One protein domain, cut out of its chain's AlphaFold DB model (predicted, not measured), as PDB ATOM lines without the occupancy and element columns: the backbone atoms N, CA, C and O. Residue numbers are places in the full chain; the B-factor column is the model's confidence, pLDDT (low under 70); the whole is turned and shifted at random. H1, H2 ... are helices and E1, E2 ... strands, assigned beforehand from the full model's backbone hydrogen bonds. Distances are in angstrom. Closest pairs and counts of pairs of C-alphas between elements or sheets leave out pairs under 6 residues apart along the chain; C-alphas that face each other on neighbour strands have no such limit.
ATOM      1  N   LEU A 448      34.327 -20.654 -27.706       40.56
ATOM      2  CA  LEU A 448      33.087 -20.550 -28.478       40.56
ATOM      3  C   LEU A 448      31.908 -21.316 -27.848       40.56
ATOM      4  O   LEU A 448      30.788 -20.813 -27.901       40.56
ATOM      5  N   ARG A 449      32.136 -22.463 -27.181       41.66
ATOM      6  CA  ARG A 449      31.092 -23.196 -26.425       41.66
ATOM      7  C   ARG A 449      30.520 -22.411 -25.234       41.66
ATOM      8  O   ARG A 449      29.457 -22.765 -24.741       41.66
ATOM      9  N   SER A 450      31.177 -21.338 -24.779       38.41
ATOM     10  CA  SER A 450      30.718 -20.525 -23.638       38.41
ATOM     11  C   SER A 450      29.466 -19.660 -23.898       38.41
ATOM     12  O   SER A 450      28.981 -18.987 -22.986       38.41
ATOM     13  N   LYS A 451      28.937 -19.646 -25.132       37.72
ATOM     14  CA  LYS A 451      27.695 -18.960 -25.539       37.72
ATOM     15  C   LYS A 451      26.970 -19.768 -26.625       37.72
ATOM     16  O   LYS A 451      27.540 -20.685 -27.205       37.72
ATOM     17  N   PHE A 452      25.736 -19.371 -26.955       38.06
ATOM     18  CA  PHE A 452      24.981 -19.888 -28.104       38.06
ATOM     19  C   PHE A 452      25.674 -19.567 -29.444       38.06
ATOM     20  O   PHE A 452      25.359 -18.580 -30.108       38.06
ATOM     21  N   VAL A 453      26.608 -20.427 -29.847       45.34
ATOM     22  CA  VAL A 453      27.104 -20.558 -31.218       45.34
ATOM     23  C   VAL A 453      26.721 -21.956 -31.687       45.34
ATOM     24  O   VAL A 453      27.234 -22.950 -31.175       45.34
ATOM     25  N   SER A 454      25.788 -22.046 -32.630       49.34
ATOM     26  CA  SER A 454      25.372 -23.324 -33.197       49.34
ATOM     27  C   SER A 454      26.489 -23.897 -34.075       49.34
ATOM     28  O   SER A 454      26.868 -23.303 -35.081       49.34
ATOM     29  N   GLY A 455      27.012 -25.051 -33.651       72.25
ATOM     30  CA  GLY A 455      27.936 -25.905 -34.396       72.25
ATOM     31  C   GLY A 455      29.338 -25.347 -34.653       72.25
ATOM     32  O   GLY A 455      29.547 -24.505 -35.520       72.25
ATOM     33  N   ILE A 456      30.333 -25.935 -33.987       76.19
ATOM     34  CA  ILE A 456      31.729 -25.910 -34.443       76.19
ATOM     35  C   ILE A 456      32.016 -27.295 -35.010       76.19
ATOM     36  O   ILE A 456      31.929 -28.284 -34.284       76.19
ATOM     37  N   HIS A 457      32.360 -27.362 -36.289       80.62
ATOM     38  CA  HIS A 457      32.812 -28.585 -36.941       80.62
ATOM     39  C   HIS A 457      34.327 -28.531 -37.094       80.62
ATOM     40  O   HIS A 457      34.875 -27.509 -37.500       80.62
ATOM     41  N   SER A 458      34.987 -29.643 -36.805       83.12
ATOM     42  CA  SER A 458      36.374 -29.919 -37.177       83.12
ATOM     43  C   SER A 458      36.379 -31.205 -37.990       83.12
ATOM     44  O   SER A 458      35.673 -32.152 -37.637       83.12
ATOM     45  N   SER A 459      37.138 -31.258 -39.074       86.50
ATOM     46  CA  SER A 459      37.219 -32.441 -39.928       86.50
ATOM     47  C   SER A 459      38.606 -32.552 -40.540       86.50
ATOM     48  O   SER A 459      39.178 -31.547 -40.962       86.50
ATOM     49  N   ILE A 460      39.127 -33.774 -40.597       89.12
ATOM     50  CA  ILE A 460      40.378 -34.099 -41.278       89.12
ATOM     51  C   ILE A 460      40.015 -34.678 -42.645       89.12
ATOM     52  O   ILE A 460      39.138 -35.532 -42.758       89.12
ATOM     53  N   ILE A 461      40.657 -34.175 -43.693       92.12
ATOM     54  CA  ILE A 461      40.511 -34.654 -45.066       92.12
ATOM     55  C   ILE A 461      41.861 -35.245 -45.466       92.12
ATOM     56  O   ILE A 461      42.852 -34.519 -45.475       92.12
ATOM     57  N   VAL A 462      41.893 -36.531 -45.830       94.31
ATOM     58  CA  VAL A 462      43.100 -37.247 -46.289       94.31
ATOM     59  C   VAL A 462      43.018 -37.457 -47.817       94.31
ATOM     60  O   VAL A 462      42.472 -38.456 -48.292       94.31
ATOM     61  N   PRO A 463      43.439 -36.477 -48.639       93.25
ATOM     62  CA  PRO A 463      43.301 -36.527 -50.093       93.25
ATOM     63  C   PRO A 463      44.349 -37.437 -50.752       93.25
ATOM     64  O   PRO A 463      45.525 -37.098 -50.840       93.25
ATOM     65  N   SER A 464      43.899 -38.558 -51.315       90.69
ATOM     66  CA  SER A 464      44.762 -39.611 -51.864       90.69
ATOM     67  C   SER A 464      45.718 -39.163 -52.989       90.69
ATOM     68  O   SER A 464      45.332 -38.459 -53.932       90.69
ATOM     69  N   GLY A 465      46.941 -39.701 -52.950       92.38
ATOM     70  CA  GLY A 465      47.943 -39.638 -54.020       92.38
ATOM     71  C   GLY A 465      48.790 -38.359 -54.050       92.38
ATOM     72  O   GLY A 465      48.432 -37.326 -53.488       92.38
ATOM     73  N   ALA A 466      49.922 -38.412 -54.761       89.81
ATOM     74  CA  ALA A 466      50.930 -37.348 -54.769       89.81
ATOM     75  C   ALA A 466      50.341 -35.942 -55.031       89.81
ATOM     76  O   ALA A 466      49.608 -35.691 -56.005       89.81
ATOM     77  N   GLY A 467      50.653 -35.008 -54.126       94.38
ATOM     78  CA  GLY A 467      50.129 -33.641 -54.136       94.38
ATOM     79  C   GLY A 467      48.621 -33.525 -53.872       94.38
ATOM     80  O   GLY A 467      48.032 -32.511 -54.253       94.38
ATOM     81  N   GLY A 468      47.992 -34.540 -53.272       94.62
ATOM     82  CA  GLY A 468      46.585 -34.562 -52.868       94.62
ATOM     83  C   GLY A 468      46.205 -33.370 -51.994       94.62
ATOM     84  O   GLY A 468      45.279 -32.640 -52.342       94.62
ATOM     85  N   VAL A 469      46.989 -33.086 -50.952       94.69
ATOM     86  CA  VAL A 469      46.807 -31.944 -50.031       94.69
ATOM     87  C   VAL A 469      46.724 -30.625 -50.794       94.69
ATOM     88  O   VAL A 469      45.723 -29.913 -50.738       94.69
ATOM     89  N   ARG A 470      47.708 -30.364 -51.662       95.12
ATOM     90  CA  ARG A 470      47.730 -29.176 -52.529       95.12
ATOM     91  C   ARG A 470      46.601 -29.149 -53.564       95.12
ATOM     92  O   ARG A 470      46.319 -28.084 -54.108       95.12
ATOM     93  N   LYS A 471      45.974 -30.275 -53.924       96.50
ATOM     94  CA  LYS A 471      44.748 -30.296 -54.751       96.50
ATOM     95  C   LYS A 471      43.528 -29.939 -53.892       96.50
ATOM     96  O   LYS A 471      42.778 -29.058 -54.294       96.50
ATOM     97  N   CYS A 472      43.407 -30.530 -52.702       95.81
ATOM     98  CA  CYS A 472      42.353 -30.252 -51.727       95.81
ATOM     99  C   CYS A 472      42.322 -28.773 -51.317       95.81
ATOM    100  O   CYS A 472      41.292 -28.128 -51.490       95.81
ATOM    101  N   LEU A 473      43.455 -28.184 -50.916       95.81
ATOM    102  CA  LEU A 473      43.543 -26.754 -50.592       95.81
ATOM    103  C   LEU A 473      43.121 -25.842 -51.754       95.81
ATOM    104  O   LEU A 473      42.406 -24.867 -51.544       95.81
ATOM    105  N   ARG A 474      43.544 -26.149 -52.990       96.44
ATOM    106  CA  ARG A 474      43.172 -25.356 -54.177       96.44
ATOM    107  C   ARG A 474      41.703 -25.507 -54.552       96.44
ATOM    108  O   ARG A 474      41.151 -24.585 -55.149       96.44
ATOM    109  N   GLU A 475      41.082 -26.644 -54.254       96.44
ATOM    110  CA  GLU A 475      39.638 -26.817 -54.403       96.44
ATOM    111  C   GLU A 475      38.877 -26.079 -53.291       96.44
ATOM    112  O   GLU A 475      37.961 -25.321 -53.601       96.44
ATOM    113  N   LEU A 476      39.293 -26.210 -52.026       95.69
ATOM    114  CA  LEU A 476      38.714 -25.480 -50.895       95.69
ATOM    115  C   LEU A 476      38.772 -23.965 -51.118       95.69
ATOM    116  O   LEU A 476      37.742 -23.310 -50.999       95.69
ATOM    117  N   ASP A 477      39.914 -23.403 -51.526       95.44
ATOM    118  CA  ASP A 477      40.028 -21.977 -51.865       95.44
ATOM    119  C   ASP A 477      39.082 -21.584 -53.017       95.44
ATOM    120  O   ASP A 477      38.357 -20.596 -52.911       95.44
ATOM    121  N   GLN A 478      38.985 -22.375 -54.089       96.12
ATOM    122  CA  GLN A 478      38.026 -22.108 -55.173       96.12
ATOM    123  C   GLN A 478      36.563 -22.160 -54.710       96.12
ATOM    124  O   GLN A 478      35.749 -21.348 -55.155       96.12
ATOM    125  N   LEU A 479      36.214 -23.087 -53.818       95.12
ATOM    126  CA  LEU A 479      34.858 -23.251 -53.298       95.12
ATOM    127  C   LEU A 479      34.502 -22.187 -52.262       95.12
ATOM    128  O   LEU A 479      33.380 -21.696 -52.287       95.12
ATOM    129  N   ILE A 480      35.448 -21.769 -51.424       94.19
ATOM    130  CA  ILE A 480      35.302 -20.652 -50.483       94.19
ATOM    131  C   ILE A 480      35.170 -19.332 -51.252       94.19
ATOM    132  O   ILE A 480      34.276 -18.545 -50.962       94.19
ATOM    133  N   ASN A 481      35.966 -19.098 -52.301       92.50
ATOM    134  CA  ASN A 481      35.813 -17.907 -53.147       92.50
ATOM    135  C   ASN A 481      34.507 -17.908 -53.974       92.50
ATOM    136  O   ASN A 481      34.031 -16.841 -54.360       92.50
ATOM    137  N   ARG A 482      33.924 -19.081 -54.269       95.62
ATOM    138  CA  ARG A 482      32.670 -19.219 -55.039       95.62
ATOM    139  C   ARG A 482      31.409 -19.255 -54.168       95.62
ATOM    140  O   ARG A 482      30.351 -18.826 -54.623       95.62
ATOM    141  N   TYR A 483      31.519 -19.767 -52.948       94.44
ATOM    142  CA  TYR A 483      30.442 -19.947 -51.975       94.44
ATOM    143  C   TYR A 483      30.924 -19.476 -50.586       94.44
ATOM    144  O   TYR A 483      31.047 -20.303 -49.677       94.44
ATOM    145  N   PRO A 484      31.247 -18.179 -50.415       90.06
ATOM    146  CA  PRO A 484      31.865 -17.675 -49.191       90.06
ATOM    147  C   PRO A 484      31.017 -18.018 -47.960       90.06
ATOM    148  O   PRO A 484      29.819 -17.723 -47.947       90.06
ATOM    149  N   PRO A 485      31.597 -18.661 -46.927       87.31
ATOM    150  CA  PRO A 485      30.860 -18.976 -45.715       87.31
ATOM    151  C   PRO A 485      30.505 -17.694 -44.957       87.31
ATOM    152  O   PRO A 485      31.342 -16.820 -44.754       87.31
ATOM    153  N   ASN A 486      29.273 -17.626 -44.451       82.31
ATOM    154  CA  ASN A 486      28.792 -16.524 -43.605       82.31
ATOM    155  C   ASN A 486      29.419 -16.517 -42.191       82.31
ATOM    156  O   ASN A 486      29.007 -15.741 -41.327       82.31
ATOM    157  N   HIS A 487      30.365 -17.421 -41.926       85.25
ATOM    158  CA  HIS A 487      30.900 -17.741 -40.609       85.25
ATOM    159  C   HIS A 487      32.407 -18.018 -40.680       85.25
ATOM    160  O   HIS A 487      32.960 -18.290 -41.746       85.25
ATOM    161  N   PHE A 488      33.063 -17.950 -39.523       84.69
ATOM    162  CA  PHE A 488      34.502 -18.149 -39.381       84.69
ATOM    163  C   PHE A 488      34.942 -19.586 -39.716       84.69
ATOM    164  O   PHE A 488      34.254 -20.551 -39.373       84.69
ATOM    165  N   PHE A 489      36.111 -19.708 -40.348       90.69
ATOM    166  CA  PHE A 489      36.758 -20.971 -40.698       90.69
ATOM    167  C   PHE A 489      38.291 -20.853 -40.634       90.69
ATOM    168  O   PHE A 489      38.852 -19.767 -40.782       90.69
ATOM    169  N   ILE A 490      38.954 -21.991 -40.439       87.62
ATOM    170  CA  ILE A 490      40.402 -22.212 -40.428       87.62
ATOM    171  C   ILE A 490      40.682 -23.426 -41.321       87.62
ATOM    172  O   ILE A 490      39.944 -24.413 -41.276       87.62
ATOM    173  N   VAL A 491      41.758 -23.365 -42.106       91.12
ATOM    174  CA  VAL A 491      42.289 -24.499 -42.876       91.12
ATOM    175  C   VAL A 491      43.780 -24.638 -42.565       91.12
ATOM    176  O   VAL A 491      44.486 -23.629 -42.581       91.12
ATOM    177  N   SER A 492      44.258 -25.856 -42.304       89.88
ATOM    178  CA  SER A 492      45.681 -26.175 -42.099       89.88
ATOM    179  C   SER A 492      46.103 -27.363 -42.973       89.88
ATOM    180  O   SER A 492      45.332 -28.307 -43.124       89.88
ATOM    181  N   GLU A 493      47.306 -27.324 -43.553       93.50
ATOM    182  CA  GLU A 493      47.913 -28.411 -44.354       93.50
ATOM    183  C   GLU A 493      49.028 -29.075 -43.542       93.50
ATOM    184  O   GLU A 493      49.967 -28.406 -43.112       93.50
ATOM    185  N   HIS A 494      48.892 -30.380 -43.302       85.25
ATOM    186  CA  HIS A 494      49.777 -31.183 -42.463       85.25
ATOM    187  C   HIS A 494      50.161 -32.436 -43.258       85.25
ATOM    188  O   HIS A 494      49.367 -33.357 -43.382       85.25
ATOM    189  N   GLY A 495      51.363 -32.446 -43.847       92.06
ATOM    190  CA  GLY A 495      51.921 -33.608 -44.554       92.06
ATOM    191  C   GLY A 495      51.060 -34.132 -45.713       92.06
ATOM    192  O   GLY A 495      51.151 -33.642 -46.841       92.06
ATOM    193  N   ASP A 496      50.264 -35.155 -45.419       93.06
ATOM    194  CA  ASP A 496      49.370 -35.907 -46.299       93.06
ATOM    195  C   ASP A 496      47.876 -35.546 -46.140       93.06
ATOM    196  O   ASP A 496      47.060 -35.951 -46.976       93.06
ATOM    197  N   HIS A 497      47.514 -34.721 -45.150       93.25
ATOM    198  CA  HIS A 497      46.136 -34.345 -44.835       93.25
ATOM    199  C   HIS A 497      45.895 -32.829 -44.673       93.25
ATOM    200  O   HIS A 497      46.798 -31.986 -44.673       93.25
ATOM    201  N   VAL A 498      44.611 -32.463 -44.605       92.38
ATOM    202  CA  VAL A 498      44.109 -31.098 -44.393       92.38
ATOM    203  C   VAL A 498      43.144 -31.100 -43.214       92.38
ATOM    204  O   VAL A 498      42.108 -31.764 -43.277       92.38
ATOM    205  N   HIS A 499      43.417 -30.303 -42.182       90.56
ATOM    206  CA  HIS A 499      42.421 -30.006 -41.153       90.56
ATOM    207  C   HIS A 499      41.559 -28.818 -41.603       90.56
ATOM    208  O   HIS A 499      42.073 -27.775 -42.017       90.56
ATOM    209  N   LEU A 500      40.241 -28.955 -41.482       91.94
ATOM    210  CA  LEU A 500      39.253 -27.908 -41.723       91.94
ATOM    211  C   LEU A 500      38.404 -27.730 -40.459       91.94
ATOM    212  O   LEU A 500      37.678 -28.642 -40.067       91.94
ATOM    213  N   SER A 501      38.449 -26.542 -39.857       89.31
ATOM    214  CA  SER A 501      37.639 -26.186 -38.685       89.31
ATOM    215  C   SER A 501      36.783 -24.961 -38.990       89.31
ATOM    216  O   SER A 501      37.307 -23.941 -39.424       89.31
ATOM    217  N   TYR A 502      35.468 -25.026 -38.788       89.94
ATOM    218  CA  TYR A 502      34.542 -23.951 -39.160       89.94
ATOM    219  C   TYR A 502      33.279 -23.929 -38.297       89.94
ATOM    220  O   TYR A 502      32.851 -24.942 -37.740       89.94
ATOM    221  N   ILE A 503      32.664 -22.752 -38.200       87.88
ATOM    222  CA  ILE A 503      31.371 -22.566 -37.537       87.88
ATOM    223  C   ILE A 503      30.251 -22.787 -38.566       87.88
ATOM    224  O   ILE A 503      30.277 -22.207 -39.653       87.88
ATOM    225  N   CYS A 504      29.256 -23.609 -38.238       86.69
ATOM    226  CA  CYS A 504      28.079 -23.837 -39.077       86.69
ATOM    227  C   CYS A 504      26.847 -24.169 -38.223       86.69
ATOM    228  O   CYS A 504      26.886 -25.158 -37.488       86.69
ATOM    229  N   PRO A 505      25.723 -23.440 -38.391       80.25
ATOM    230  CA  PRO A 505      24.531 -23.598 -37.560       80.25
ATOM    231  C   PRO A 505      23.849 -24.967 -37.686       80.25
ATOM    232  O   PRO A 505      23.020 -25.308 -36.847       80.25
ATOM    233  N   TYR A 506      24.204 -25.751 -38.705       85.00
ATOM    234  CA  TYR A 506      23.746 -27.121 -38.915       85.00
ATOM    235  C   TYR A 506      24.818 -28.100 -38.407       85.00
ATOM    236  O   TYR A 506      25.710 -28.518 -39.151       85.00
ATOM    237  N   SER A 507      24.782 -28.399 -37.106       71.38
ATOM    238  CA  SER A 507      25.652 -29.378 -36.436       71.38
ATOM    239  C   SER A 507      25.098 -30.807 -36.467       71.38
ATOM    240  O   SER A 507      23.916 -31.017 -36.722       71.38
ATOM    241  N   GLY A 508      25.963 -31.795 -36.206       68.06
ATOM    242  CA  GLY A 508      25.579 -33.212 -36.164       68.06
ATOM    243  C   GLY A 508      25.313 -33.794 -37.553       68.06
ATOM    244  O   GLY A 508      24.177 -34.107 -37.879       68.06
ATOM    245  N   ARG A 509      26.352 -33.891 -38.398       66.12
ATOM    246  CA  ARG A 509      26.328 -34.410 -39.791       66.12
ATOM    247  C   ARG A 509      25.425 -33.653 -40.795       66.12
ATOM    248  O   ARG A 509      25.726 -33.676 -41.982       66.12
ATOM    249  N   THR A 510      24.434 -32.875 -40.356       81.25
ATOM    250  CA  THR A 510      23.484 -32.095 -41.187       81.25
ATOM    251  C   THR A 510      24.073 -30.884 -41.942       81.25
ATOM    252  O   THR A 510      23.323 -30.044 -42.441       81.25
ATOM    253  N   CYS A 511      25.399 -30.745 -42.034       84.31
ATOM    254  CA  CYS A 511      26.045 -29.522 -42.512       84.31
ATOM    255  C   CYS A 511      25.681 -29.170 -43.968       84.31
ATOM    256  O   CYS A 511      26.015 -29.892 -44.904       84.31
ATOM    257  N   ARG A 512      25.069 -27.992 -44.168       86.75
ATOM    258  CA  ARG A 512      24.638 -27.481 -45.487       86.75
ATOM    259  C   ARG A 512      25.605 -26.461 -46.115       86.75
ATOM    260  O   ARG A 512      25.238 -25.746 -47.048       86.75
ATOM    261  N   CYS A 513      26.842 -26.356 -45.616       90.50
ATOM    262  CA  CYS A 513      27.837 -25.408 -46.129       90.50
ATOM    263  C   CYS A 513      28.204 -25.711 -47.589       90.50
ATOM    264  O   CYS A 513      28.921 -26.667 -47.880       90.50
ATOM    265  N   SER A 514      27.759 -24.859 -48.519       91.44
ATOM    266  CA  SER A 514      27.930 -25.088 -49.963       91.44
ATOM    267  C   SER A 514      29.387 -25.115 -50.437       91.44
ATOM    268  O   SER A 514      29.654 -25.742 -51.458       91.44
ATOM    269  N   PHE A 515      30.329 -24.496 -49.714       93.19
ATOM    270  CA  PHE A 515      31.760 -24.624 -50.024       93.19
ATOM    271  C   PHE A 515      32.318 -26.021 -49.706       93.19
ATOM    272  O   PHE A 515      33.318 -26.421 -50.292       93.19
ATOM    273  N   LEU A 516      31.681 -26.760 -48.792       91.00
ATOM    274  CA  LEU A 516      32.136 -28.069 -48.336       91.00
ATOM    275  C   LEU A 516      31.387 -29.192 -49.058       91.00
ATOM    276  O   LEU A 516      32.003 -30.008 -49.733       91.00
ATOM    277  N   VAL A 517      30.049 -29.160 -49.031       90.81
ATOM    278  CA  VAL A 517      29.173 -30.170 -49.663       90.81
ATOM    279  C   VAL A 517      29.428 -30.314 -51.173       90.81
ATOM    280  O   VAL A 517      29.213 -31.381 -51.737       90.81
ATOM    281  N   ARG A 518      29.912 -29.255 -51.841       92.06
ATOM    282  CA  ARG A 518      30.209 -29.255 -53.286       92.06
ATOM    283  C   ARG A 518      31.656 -29.627 -53.641       92.06
ATOM    284  O   ARG A 518      31.980 -29.600 -54.825       92.06
ATOM    285  N   GLY A 519      32.516 -29.934 -52.667       92.44
ATOM    286  CA  GLY A 519      33.916 -30.288 -52.921       92.44
ATOM    287  C   GLY A 519      34.117 -31.766 -53.227       92.44
ATOM    288  O   GLY A 519      33.579 -32.620 -52.526       92.44
ATOM    289  N   THR A 520      34.924 -32.086 -54.242       91.69
ATOM    290  CA  THR A 520      35.131 -33.470 -54.699       91.69
ATOM    291  C   THR A 520      35.800 -34.359 -53.656       91.69
ATOM    292  O   THR A 520      35.500 -35.548 -53.589       91.69
ATOM    293  N   PHE A 521      36.653 -33.801 -52.792       88.19
ATOM    294  CA  PHE A 521      37.211 -34.527 -51.646       88.19
ATOM    295  C   PHE A 521      36.159 -34.816 -50.566       88.19
ATOM    296  O   PHE A 521      36.159 -35.901 -49.990       88.19
ATOM    297  N   TRP A 522      35.226 -33.889 -50.326       82.69
ATOM    298  CA  TRP A 522      34.184 -34.057 -49.312       82.69
ATOM    299  C   TRP A 522      33.055 -34.979 -49.775       82.69
ATOM    300  O   TRP A 522      32.620 -35.841 -49.019       82.69
ATOM    301  N   SER A 523      32.614 -34.863 -51.030       80.44
ATOM    302  CA  SER A 523      31.632 -35.793 -51.594       80.44
ATOM    303  C   SER A 523      32.196 -37.210 -51.696       80.44
ATOM    304  O   SER A 523      31.468 -38.160 -51.443       80.44
ATOM    305  N   ARG A 524      33.503 -37.375 -51.950       78.06
ATOM    306  CA  ARG A 524      34.182 -38.674 -51.799       78.06
ATOM    307  C   ARG A 524      34.170 -39.176 -50.358       78.06
ATOM    308  O   ARG A 524      33.842 -40.335 -50.166       78.06
ATOM    309  N   TYR A 525      34.479 -38.335 -49.372       71.44
ATOM    310  CA  TYR A 525      34.447 -38.721 -47.955       71.44
ATOM    311  C   TYR A 525      33.045 -39.185 -47.516       71.44
ATOM    312  O   TYR A 525      32.893 -40.291 -47.000       71.44
ATOM    313  N   VAL A 526      32.004 -38.399 -47.811       65.88
ATOM    314  CA  VAL A 526      30.606 -38.752 -47.504       65.88
ATOM    315  C   VAL A 526      30.167 -40.011 -48.259       65.88
ATOM    316  O   VAL A 526      29.611 -40.922 -47.648       65.88
ATOM    317  N   ASN A 527      30.465 -40.118 -49.558       52.69
ATOM    318  CA  ASN A 527      30.089 -41.291 -50.349       52.69
ATOM    319  C   ASN A 527      30.883 -42.548 -49.964       52.69
ATOM    320  O   ASN A 527      30.359 -43.639 -50.127       52.69
ATOM    321  N   PHE A 528      32.108 -42.431 -49.446       44.91
ATOM    322  CA  PHE A 528      32.895 -43.564 -48.948       44.91
ATOM    323  C   PHE A 528      32.292 -44.123 -47.653       44.91
ATOM    324  O   PHE A 528      32.025 -45.318 -47.569       44.91
ATOM    325  N   VAL A 529      31.951 -43.246 -46.701       51.31
ATOM    326  CA  VAL A 529      31.210 -43.612 -45.477       51.31
ATOM    327  C   VAL A 529      29.806 -44.158 -45.799       51.31
ATOM    328  O   VAL A 529      29.290 -44.992 -45.059       51.31
ATOM    329  N   GLY A 530      29.198 -43.738 -46.914       42.31
ATOM    330  CA  GLY A 530      27.977 -44.339 -47.460       42.31
ATOM    331  C   GLY A 530      28.197 -45.730 -48.071       42.31
ATOM    332  O   GLY A 530      27.503 -46.676 -47.704       42.31
ATOM    333  N   LEU A 531      29.180 -45.886 -48.967       37.69
ATOM    334  CA  LEU A 531      29.453 -47.155 -49.651       37.69
ATOM    335  C   LEU A 531      29.815 -48.274 -48.670       37.69
ATOM    336  O   LEU A 531      29.286 -49.374 -48.814       37.69
ATOM    337  N   LEU A 532      30.637 -47.980 -47.655       37.09
ATOM    338  CA  LEU A 532      31.027 -48.935 -46.608       37.09
ATOM    339  C   LEU A 532      29.829 -49.516 -45.837       37.09
ATOM    340  O   LEU A 532      29.914 -50.631 -45.333       37.09
TER     341      LEU A 532
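This is residues 448 to 532 of the 649 residues of the protein "SF3 helicase domain-containing protein" of Acyrthosiphon pisum (UniProt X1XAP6). A small wall of three antiparallel strands has the helix H1 running along one face; the short helix H2 packs on residues 476 to 482 of H1, and H3 runs away past the edge strand E1, with its residues 527 to 532 sticking out. The printed part has 85 residues, with named elements in the order E1, H1, E2, E3, H2, H3; the sheet's order is E1, E3, E2. The class is mixed, helices and strands, and the whole is compact, with a radius of gyration of the C-alphas of 13.0 A and spans of 41 by 28 by 24 A.

E1, residues 456 to 461, is antiparallel to its neighbour E3, residues 497 to 503, with N 459 and O 500 2.8 A apart. E1, H1, residues 468 to 482, and E2, residues 489 to 494, form a split strand-helix-strand unit, two strands running the same way with E3 between them in the sheet; its crossover is right-handed. H1 is on the sheet at a height of 10.1 A, over E3 and E2, and runs along the strands, at 2 degrees to E3 on the local plane. E2 and E3 are a hairpin, with N 490 and O 501 2.7 A apart. H2, residues 514 to 517, touches H1; the closest C-alphas, of Phe 515 and Leu 479, are 4.7 A apart. H3, residues 520 to 532, is close to H1 but not clearly touching, at a steep tilt of 67 degrees, opposite ways; the closest C-alphas, of Cys 472 and Phe 521, are 6.7 A apart. Every O i to N i+4 pair is within hydrogen-bond range in H3, and 10 of 11 in H1; H2 is too short for one.

E1 begins at C-alpha 456 (31.729, -25.910, -34.443). H1 is 20.8 A long, E3 20.2 A and H3 17.9 A, ending at C-alpha 532 (31.027, -48.935, -46.608).

The C-alphas farthest apart, of Lys 451 and Ala 466, are 41.6 A apart. The printed part has no cut and no long link. pLDDT is under 70 at residues 448 to 454, 508 to 509 and 526 to 532.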